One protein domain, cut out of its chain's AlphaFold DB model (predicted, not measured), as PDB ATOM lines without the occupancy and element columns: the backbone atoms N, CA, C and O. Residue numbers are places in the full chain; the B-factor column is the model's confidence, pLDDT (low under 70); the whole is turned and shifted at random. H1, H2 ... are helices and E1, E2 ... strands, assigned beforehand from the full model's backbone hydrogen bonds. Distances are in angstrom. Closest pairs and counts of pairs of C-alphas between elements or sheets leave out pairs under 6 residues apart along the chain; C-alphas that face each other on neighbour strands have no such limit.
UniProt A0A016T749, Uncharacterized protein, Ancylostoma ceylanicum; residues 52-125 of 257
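AT A GLANCE: This is residues 52 to 125 of the 257 residues of an uncharacterized protein of Ancylostoma ceylanicum (UniProt A0A016T749). This is a fold of little regular structure, mostly loop, with a small hairpin of E1 and E2 at one end and two short, nearly antiparallel helices, H1 and H2, towards the other. The 74 printed residues run E1, E2, H1, H2; the class is mixed, with only 24 residues in named elements. The whole is compact, with a radius of gyration of the C-alphas of 11.5 A and spans of 34 by 25 by 22 A.

IN THESE COORDINATES: E1 is residues 52 to 54, from C-alpha 52 at (178.227, 136.780, 72.782), and E2 is residues 57 to 60. H2, residues 105 to 114, is 14.0 A long and ends at C-alpha 114 at (194.463, 152.294, 65.799); H1, residues 73 to 79, is 9.9 A long.

HOW THE PARTS SIT: E1 and E2 form an antiparallel hairpin; N 52 and O 59 are 2.9 A apart, within hydrogen-bond range. H1 and H2 are close but not clearly touching, the closest C-alphas, Cys 76 and Asn 114, 7.9 A apart; they run opposite ways at a shallow tilt of 13 degrees. E1 is apart from both helices. In H1 and H2 every O i to N i+4 pair is within hydrogen-bond range.

THE WHOLE: The printed part has no cut. The links E2 to H1 and H1 to H2 are long. Residue 85 is under 70 in pLDDT.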
ATOM      1  N   TYR A  52     179.415 137.323  72.134       93.75
ATOM      2  CA  TYR A  52     178.227 136.780  72.782       93.75
ATOM      3  C   TYR A  52     178.168 135.257  72.604       93.75
ATOM      4  O   TYR A  52     178.839 134.686  71.739       93.75
ATOM      5  N   LEU A  53     177.382 134.591  73.453       93.19
ATOM      6  CA  LEU A  53     177.128 133.154  73.352       93.19
ATOM      7  C   LEU A  53     175.898 132.901  72.485       93.19
ATOM      8  O   LEU A  53     174.815 133.408  72.773       93.19
ATOM      9  N   ASP A  54     176.067 132.072  71.461       90.50
ATOM     10  CA  ASP A  54     174.985 131.510  70.660       90.50
ATOM     11  C   ASP A  54     174.977 129.989  70.856       90.50
ATOM     12  O   ASP A  54     175.779 129.249  70.279       90.50
ATOM     13  N   GLY A  55     174.131 129.522  71.779       88.62
ATOM     14  CA  GLY A  55     174.171 128.145  72.267       88.62
ATOM     15  C   GLY A  55     175.448 127.866  73.065       88.62
ATOM     16  O   GLY A  55     175.644 128.434  74.137       88.62
ATOM     17  N   GLN A  56     176.294 126.965  72.559       85.25
ATOM     18  CA  GLN A  56     177.588 126.626  73.171       85.25
ATOM     19  C   GLN A  56     178.772 127.312  72.491       85.25
ATOM     20  O   GLN A  56     179.904 126.986  72.818       85.25
ATOM     21  N   THR A  57     178.534 128.208  71.533       87.06
ATOM     22  CA  THR A  57     179.613 128.764  70.720       87.06
ATOM     23  C   THR A  57     179.703 130.268  70.867       87.06
ATOM     24  O   THR A  57     178.690 130.973  70.815       87.06
ATOM     25  N   ARG A  58     180.925 130.776  71.024       91.31
ATOM     26  CA  ARG A  58     181.170 132.220  71.026       91.31
ATOM     27  C   ARG A  58     181.240 132.795  69.624       91.31
ATOM     28  O   ARG A  58     181.912 132.250  68.752       91.31
ATOM     29  N   LYS A  59     180.579 133.936  69.446       92.94
ATOM     30  CA  LYS A  59     180.561 134.716  68.208       92.94
ATOM     31  C   LYS A  59     180.879 136.175  68.489       92.94
ATOM     32  O   LYS A  59     180.541 136.676  69.559       92.94
ATOM     33  N   PHE A  60     181.473 136.867  67.525       94.06
ATOM     34  CA  PHE A  60     181.621 138.319  67.614       94.06
ATOM     35  C   PHE A  60     180.288 139.033  67.476       94.06
ATOM     36  O   PHE A  60     179.511 138.756  66.564       94.06
ATOM     37  N   ASP A  61     180.052 139.987  68.367       94.25
ATOM     38  CA  ASP A  61     178.919 140.894  68.278       94.25
ATOM     39  C   ASP A  61     179.082 141.846  67.080       94.25
ATOM     40  O   ASP A  61     180.201 142.130  66.644       94.25
ATOM     41  N   ALA A  62     177.979 142.378  66.550       92.81
ATOM     42  CA  ALA A  62     178.039 143.392  65.496       92.81
ATOM     43  C   ALA A  62     178.871 144.617  65.923       92.81
ATOM     44  O   ALA A  62     179.622 145.180  65.125       92.81
ATOM     45  N   THR A  63     178.824 144.971  67.209       92.38
ATOM     46  CA  THR A  63     179.627 146.041  67.813       92.38
ATOM     47  C   THR A  63     181.130 145.768  67.801       92.38
ATOM     48  O   THR A  63     181.892 146.705  68.007       92.38
ATOM     49  N   ALA A  64     181.600 144.545  67.532       94.88
ATOM     50  CA  ALA A  64     183.030 144.248  67.417       94.88
ATOM     51  C   ALA A  64     183.681 144.931  66.203       94.88
ATOM     52  O   ALA A  64     184.863 145.267  66.259       94.88
ATOM     53  N   VAL A  65     182.904 145.162  65.139       93.69
ATOM     54  CA  VAL A  65     183.378 145.656  63.832       93.69
ATOM     55  C   VAL A  65     182.614 146.886  63.323       93.69
ATOM     56  O   VAL A  65     182.850 147.336  62.205       93.69
ATOM     57  N   ASN A  66     181.717 147.461  64.134       91.19
ATOM     58  CA  ASN A  66     180.886 148.620  63.771       91.19
ATOM     59  C   ASN A  66     181.606 149.978  63.916       91.19
ATOM     60  O   ASN A  66     181.018 150.965  64.346       91.19
ATOM     61  N   CYS A  67     182.901 150.023  63.630       92.62
ATOM     62  CA  CYS A  67     183.692 151.246  63.648       92.62
ATOM     63  C   CYS A  67     184.747 151.198  62.538       92.62
ATOM     64  O   CYS A  67     185.079 150.111  62.063       92.62
ATOM     65  N   PRO A  68     185.296 152.341  62.100       93.12
ATOM     66  CA  PRO A  68     186.431 152.364  61.197       93.12
ATOM     67  C   PRO A  68     187.749 152.128  61.952       93.12
ATOM     68  O   PRO A  68     187.885 152.438  63.139       93.12
ATOM     69  N   ASN A  69     188.755 151.621  61.238       94.56
ATOM     70  CA  ASN A  69     190.140 151.695  61.695       94.56
ATOM     71  C   ASN A  69     190.648 153.145  61.578       94.56
ATOM     72  O   ASN A  69     190.209 153.887  60.700       94.56
ATOM     73  N   LYS A  70     191.589 153.552  62.441       93.75
ATOM     74  CA  LYS A  70     192.304 154.831  62.265       93.75
ATOM     75  C   LYS A  70     193.375 154.720  61.189       93.75
ATOM     76  O   LYS A  70     193.608 155.679  60.462       93.75
ATOM     77  N   PHE A  71     194.031 153.565  61.115       95.00
ATOM     78  CA  PHE A  71     194.944 153.245  60.025       95.00
ATOM     79  C   PHE A  71     194.205 152.555  58.878       95.00
ATOM     80  O   PHE A  71     193.199 151.884  59.120       95.00
ATOM     81  N   PRO A  72     194.693 152.682  57.634       95.06
ATOM     82  CA  PRO A  72     194.160 151.921  56.514       95.06
ATOM     83  C   PRO A  72     194.228 150.414  56.781       95.06
ATOM     84  O   PRO A  72     195.180 149.925  57.394       95.06
ATOM     85  N   ASP A  73     193.273 149.653  56.245       91.38
ATOM     86  CA  ASP A  73     193.202 148.199  56.462       91.38
ATOM     87  C   ASP A  73     194.496 147.476  56.041       91.38
ATOM     88  O   ASP A  73     194.916 146.519  56.691       91.38
ATOM     89  N   ALA A  74     195.194 147.973  55.012       93.00
ATOM     90  CA  ALA A  74     196.492 147.446  54.583       93.00
ATOM     91  C   ALA A  74     197.588 147.580  55.659       93.00
ATOM     92  O   ALA A  74     198.403 146.672  55.830       93.00
ATOM     93  N   GLU A  75     197.597 148.684  56.404       94.25
ATOM     94  CA  GLU A  75     198.548 148.918  57.490       94.25
ATOM     95  C   GLU A  75     198.170 148.102  58.730       94.25
ATOM     96  O   GLU A  75     199.028 147.454  59.331       94.25
ATOM     97  N   CYS A  76     196.877 148.019  59.053       94.50
ATOM     98  CA  CYS A  76     196.397 147.125  60.106       94.50
ATOM     99  C   CYS A  76     196.743 145.661  59.815       94.50
ATOM    100  O   CYS A  76     197.192 144.952  60.714       94.50
ATOM    101  N   LYS A  77     196.645 145.224  58.556       92.25
ATOM    102  CA  LYS A  77     197.084 143.894  58.121       92.25
ATOM    103  C   LYS A  77     198.593 143.689  58.271       92.25
ATOM    104  O   LYS A  77     199.015 142.594  58.631       92.25
ATOM    105  N   ALA A  78     199.406 144.712  58.008       92.06
ATOM    106  CA  ALA A  78     200.857 144.634  58.178       92.06
ATOM    107  C   ALA A  78     201.267 144.552  59.662       92.06
ATOM    108  O   ALA A  78     202.152 143.775  60.019       92.06
ATOM    109  N   LEU A  79     200.598 145.314  60.534       90.38
ATOM    110  CA  LEU A  79     200.838 145.316  61.983       90.38
ATOM    111  C   LEU A  79     200.282 144.057  62.672       90.38
ATOM    112  O   LEU A  79     200.891 143.514  63.599       90.38
ATOM    113  N   PHE A  80     199.135 143.570  62.199       91.94
ATOM    114  CA  PHE A  80     198.398 142.434  62.751       91.94
ATOM    115  C   PHE A  80     198.129 141.379  61.664       91.94
ATOM    116  O   PHE A  80     196.975 141.173  61.273       91.94
ATOM    117  N   PRO A  81     199.178 140.700  61.167       90.06
ATOM    118  CA  PRO A  81     199.045 139.716  60.103       90.06
ATOM    119  C   PRO A  81     198.176 138.533  60.530       90.06
ATOM    120  O   PRO A  81     198.275 138.033  61.656       90.06
ATOM    121  N   LEU A  82     197.358 138.071  59.585       87.25
ATOM    122  CA  LEU A  82     196.618 136.819  59.693       87.25
ATOM    123  C   LEU A  82     197.593 135.634  59.657       87.25
ATOM    124  O   LEU A  82     198.653 135.701  59.031       87.25
ATOM    125  N   THR A  83     197.227 134.537  60.311       80.69
ATOM    126  CA  THR A  83     197.950 133.261  60.212       80.69
ATOM    127  C   THR A  83     196.992 132.186  59.720       80.69
ATOM    128  O   THR A  83     195.793 132.413  59.648       80.69
ATOM    129  N   ALA A  84     197.485 130.981  59.437       73.25
ATOM    130  CA  ALA A  84     196.634 129.867  59.004       73.25
ATOM    131  C   ALA A  84     195.555 129.441  60.031       73.25
ATOM    132  O   ALA A  84     194.745 128.571  59.734       73.25
ATOM    133  N   GLN A  85     195.566 130.010  61.242       67.00
ATOM    134  CA  GLN A  85     194.636 129.727  62.338       67.00
ATOM    135  C   GLN A  85     193.783 130.945  62.722       67.00
ATOM    136  O   GLN A  85     192.977 130.843  63.644       67.00
ATOM    137  N   HIS A  86     193.970 132.091  62.058       75.75
ATOM    138  CA  HIS A  86     193.296 133.342  62.390       75.75
ATOM    139  C   HIS A  86     192.808 134.045  61.131       75.75
ATOM    140  O   HIS A  86     193.598 134.307  60.224       75.75
ATOM    141  N   ASP A  87     191.536 134.425  61.139       77.25
ATOM    142  CA  ASP A  87     190.888 135.144  60.048       77.25
ATOM    143  C   ASP A  87     190.603 136.599  60.440       77.25
ATOM    144  O   ASP A  87     190.782 137.011  61.591       77.25
ATOM    145  N   GLU A  88     190.174 137.397  59.462       83.06
ATOM    146  CA  GLU A  88     189.638 138.730  59.730       83.06
ATOM    147  C   GLU A  88     188.406 138.627  60.640       83.06
ATOM    148  O   GLU A  88     187.550 137.748  60.477       83.06
ATOM    149  N   VAL A  89     188.311 139.526  61.621       91.19
ATOM    150  CA  VAL A  89     187.167 139.536  62.531       91.19
ATOM    151  C   VAL A  89     185.933 140.047  61.796       91.19
ATOM    152  O   VAL A  89     185.953 141.112  61.188       91.19
ATOM    153  N   ALA A  90     184.835 139.304  61.901       92.25
ATOM    154  CA  ALA A  90     183.553 139.669  61.318       92.25
ATOM    155  C   ALA A  90     182.423 139.376  62.308       92.25
ATOM    156  O   ALA A  90     182.500 138.438  63.100       92.25
ATOM    157  N   ALA A  91     181.352 140.167  62.247       93.69
ATOM    158  CA  ALA A  91     180.168 139.949  63.071       93.69
ATOM    159  C   ALA A  91     179.594 138.538  62.844       93.69
ATOM    160  O   ALA A  91     179.463 138.077  61.711       93.69
ATOM    161  N   GLY A  92     179.267 137.839  63.930       91.81
ATOM    162  CA  GLY A  92     178.770 136.465  63.905       91.81
ATOM    163  C   GLY A  92     179.832 135.395  63.621       91.81
ATOM    164  O   GLY A  92     179.511 134.204  63.697       91.81
ATOM    165  N   SER A  93     181.078 135.780  63.315       89.88
ATOM    166  CA  SER A  93     182.169 134.833  63.095       89.88
ATOM    167  C   SER A  93     182.658 134.236  64.415       89.88
ATOM    168  O   SER A  93     182.470 134.806  65.493       89.88
ATOM    169  N   GLN A  94     183.256 133.052  64.314       88.00
ATOM    170  CA  GLN A  94     183.763 132.275  65.448       88.00
ATOM    171  C   GLN A  94     185.291 132.134  65.388       88.00
ATOM    172  O   GLN A  94     185.878 131.407  66.176       88.00
ATOM    173  N   HIS A  95     185.949 132.784  64.429       84.75
ATOM    174  CA  HIS A  95     187.391 132.661  64.231       84.75
ATOM    175  C   HIS A  95     188.129 133.509  65.255       84.75
ATOM    176  O   HIS A  95     187.765 134.656  65.471       84.75
ATOM    177  N   GLU A  96     189.171 132.986  65.893       85.75
ATOM    178  CA  GLU A  96     189.921 133.785  66.857       85.75
ATOM    179  C   GLU A  96     190.587 134.993  66.186       85.75
ATOM    180  O   GLU A  96     191.096 134.888  65.067       85.75
ATOM    181  N   ARG A  97     190.639 136.118  66.912       89.25
ATOM    182  CA  ARG A  97     191.357 137.329  66.488       89.25
ATOM    183  C   ARG A  97     192.779 136.995  66.041       89.25
ATOM    184  O   ARG A  97     193.400 136.121  66.648       89.25
ATOM    185  N   PRO A  98     193.368 137.773  65.117       88.88
ATOM    186  CA  PRO A  98     194.781 137.644  64.790       88.88
ATOM    187  C   PRO A  98     195.632 137.648  66.060       88.88
ATOM    188  O   PRO A  98     195.512 138.548  66.894       88.88
ATOM    189  N   LYS A  99     196.516 136.656  66.217       86.06
ATOM    190  CA  LYS A  99     197.312 136.452  67.442       86.06
ATOM    191  C   LYS A  99     197.999 137.725  67.944       86.06
ATOM    192  O   LYS A  99     198.087 137.964  69.146       86.06
ATOM    193  N   ASN A 100     198.473 138.569  67.029       87.56
ATOM    194  CA  ASN A 100     199.159 139.815  67.370       87.56
ATOM    195  C   ASN A 100     198.236 140.881  67.985       87.56
ATOM    196  O   ASN A 100     198.731 141.719  68.733       87.56
ATOM    197  N   CYS A 101     196.918 140.816  67.770       90.38
ATOM    198  CA  CYS A 101     195.936 141.659  68.464       90.38
ATOM    199  C   CYS A 101     195.862 141.355  69.979       90.38
ATOM    200  O   CYS A 101     195.276 142.130  70.735       90.38
ATOM    201  N   LEU A 102     196.421 140.215  70.415       86.19
ATOM    202  CA  LEU A 102     196.327 139.669  71.776       86.19
ATOM    203  C   LEU A 102     197.690 139.435  72.448       86.19
ATOM    204  O   LEU A 102     197.774 139.346  73.668       86.19
ATOM    205  N   LYS A 103     198.764 139.335  71.656       80.94
ATOM    206  CA  LYS A 103     200.078 138.818  72.072       80.94
ATOM    207  C   LYS A 103     200.739 139.579  73.228       80.94
ATOM    208  O   LYS A 103     201.451 138.962  74.014       80.94
ATOM    209  N   ALA A 104     200.560 140.898  73.306       85.94
ATOM    210  CA  ALA A 104     201.155 141.736  74.348       85.94
ATOM    211  C   ALA A 104     200.239 142.919  74.703       85.94
ATOM    212  O   ALA A 104     199.561 143.428  73.807       85.94
ATOM    213  N   PRO A 105     200.260 143.425  75.954       88.88
ATOM    214  CA  PRO A 105     199.422 144.554  76.372       88.88
ATOM    215  C   PRO A 105     199.568 145.790  75.478       88.88
ATOM    216  O   PRO A 105     198.571 146.394  75.092       88.88
ATOM    217  N   LEU A 106     200.800 146.121  75.075       90.06
ATOM    218  CA  LEU A 106     201.070 147.256  74.190       90.06
ATOM    219  C   LEU A 106     200.458 147.065  72.794       90.06
ATOM    220  O   LEU A 106     199.811 147.970  72.274       90.06
ATOM    221  N   LEU A 107     200.619 145.879  72.199       90.00
ATOM    222  CA  LEU A 107     200.033 145.560  70.892       90.00
ATOM    223  C   LEU A 107     198.507 145.555  70.950       90.00
ATOM    224  O   LEU A 107     197.861 146.052  70.034       90.00
ATOM    225  N   ARG A 108     197.933 145.060  72.049       92.06
ATOM    226  CA  ARG A 108     196.492 145.104  72.293       92.06
ATOM    227  C   ARG A 108     195.986 146.539  72.399       92.06
ATOM    228  O   ARG A 108     194.985 146.874  71.776       92.06
ATOM    229  N   GLN A 109     196.694 147.408  73.118       93.31
ATOM    230  CA  GLN A 109     196.327 148.820  73.200       93.31
ATOM    231  C   GLN A 109     196.401 149.504  71.828       93.31
ATOM    232  O   GLN A 109     195.505 150.274  71.476       93.31
ATOM    233  N   MET A 110     197.422 149.195  71.022       92.94
ATOM    234  CA  MET A 110     197.506 149.675  69.640       92.94
ATOM    235  C   MET A 110     196.380 149.121  68.762       92.94
ATOM    236  O   MET A 110     195.819 149.870  67.967       92.94
ATOM    237  N   ALA A 111     195.998 147.856  68.932       94.25
ATOM    238  CA  ALA A 111     194.862 147.262  68.239       94.25
ATOM    239  C   ALA A 111     193.556 147.995  68.579       94.25
ATOM    240  O   ALA A 111     192.843 148.407  67.675       94.25
ATOM    241  N   ILE A 112     193.278 148.241  69.863       94.44
ATOM    242  CA  ILE A 112     192.079 148.970  70.316       94.44
ATOM    243  C   ILE A 112     192.065 150.416  69.796       94.44
ATOM    244  O   ILE A 112     191.011 150.954  69.451       94.44
ATOM    245  N   THR A 113     193.231 151.062  69.758       93.88
ATOM    246  CA  THR A 113     193.327 152.498  69.465       93.88
ATOM    247  C   THR A 113     193.382 152.791  67.968       93.88
ATOM    248  O   THR A 113     192.759 153.755  67.529       93.88
ATOM    249  N   ASN A 114     194.123 151.991  67.195       95.31
ATOM    250  CA  ASN A 114     194.463 152.294  65.799       95.31
ATOM    251  C   ASN A 114     193.799 151.353  64.790       95.31
ATOM    252  O   ASN A 114     193.437 151.795  63.701       95.31
ATOM    253  N   CYS A 115     193.597 150.086  65.158       95.88
ATOM    254  CA  CYS A 115     193.018 149.059  64.289       95.88
ATOM    255  C   CYS A 115     191.821 148.322  64.931       95.88
ATOM    256  O   CYS A 115     191.785 147.084  64.913       95.88
ATOM    257  N   PRO A 116     190.851 149.040  65.539       95.44
ATOM    258  CA  PRO A 116     189.786 148.403  66.305       95.44
ATOM    259  C   PRO A 116     188.877 147.529  65.445       95.44
ATOM    260  O   PRO A 116     188.472 146.475  65.913       95.44
ATOM    261  N   LYS A 117     188.590 147.893  64.194       95.06
ATOM    262  CA  LYS A 117     187.777 147.065  63.295       95.06
ATOM    263  C   LYS A 117     188.502 145.775  62.928       95.06
ATOM    264  O   LYS A 117     187.947 144.696  63.093       95.06
ATOM    265  N   TRP A 118     189.766 145.888  62.506       94.31
ATOM    266  CA  TRP A 118     190.587 144.747  62.074       94.31
ATOM    267  C   TRP A 118     190.747 143.696  63.180       94.31
ATOM    268  O   TRP A 118     190.652 142.495  62.942       94.31
ATOM    269  N   CYS A 119     190.959 144.158  64.413       93.88
ATOM    270  CA  CYS A 119     191.122 143.294  65.576       93.88
ATOM    271  C   CYS A 119     189.812 143.025  66.344       93.88
ATOM    272  O   CYS A 119     189.855 142.376  67.388       93.88
ATOM    273  N   GLY A 120     188.654 143.509  65.883       94.12
ATOM    274  CA  GLY A 120     187.365 143.244  66.529       94.12
ATOM    275  C   GLY A 120     187.177 143.888  67.910       94.12
ATOM    276  O   GLY A 120     186.622 143.260  68.810       94.12
ATOM    277  N   TYR A 121     187.706 145.089  68.126       95.38
ATOM    278  CA  TYR A 121     187.683 145.834  69.388       95.38
ATOM    279  C   TYR A 121     186.814 147.091  69.362       95.38
ATOM    280  O   TYR A 121     186.877 147.879  70.306       95.38
ATOM    281  N   CYS A 122     185.990 147.297  68.332       95.62
ATOM    282  CA  CYS A 122     185.149 148.490  68.251       95.62
ATOM    283  C   CYS A 122     184.300 148.696  69.519       95.62
ATOM    284  O   CYS A 122     184.278 149.804  70.041       95.62
ATOM    285  N   CYS A 123     183.724 147.639  70.104       94.38
ATOM    286  CA  CYS A 123     182.861 147.756  71.286       94.38
ATOM    287  C   CYS A 123     183.557 148.308  72.548       94.38
ATOM    288  O   CYS A 123     182.887 148.816  73.440       94.38
ATOM    289  N   ILE A 124     184.888 148.207  72.635       93.88
ATOM    290  CA  ILE A 124     185.684 148.732  73.757       93.88
ATOM    291  C   ILE A 124     186.558 149.925  73.352       93.88
ATOM    292  O   ILE A 124     187.295 150.459  74.182       93.88
ATOM    293  N   SER A 125     186.501 150.350  72.089       94.19
ATOM    294  CA  SER A 125     187.216 151.538  71.633       94.19
ATOM    295  C   SER A 125     186.589 152.781  72.275       94.19
ATOM    296  O   SER A 125     185.365 152.899  72.244       94.19
TER     297      SER A 125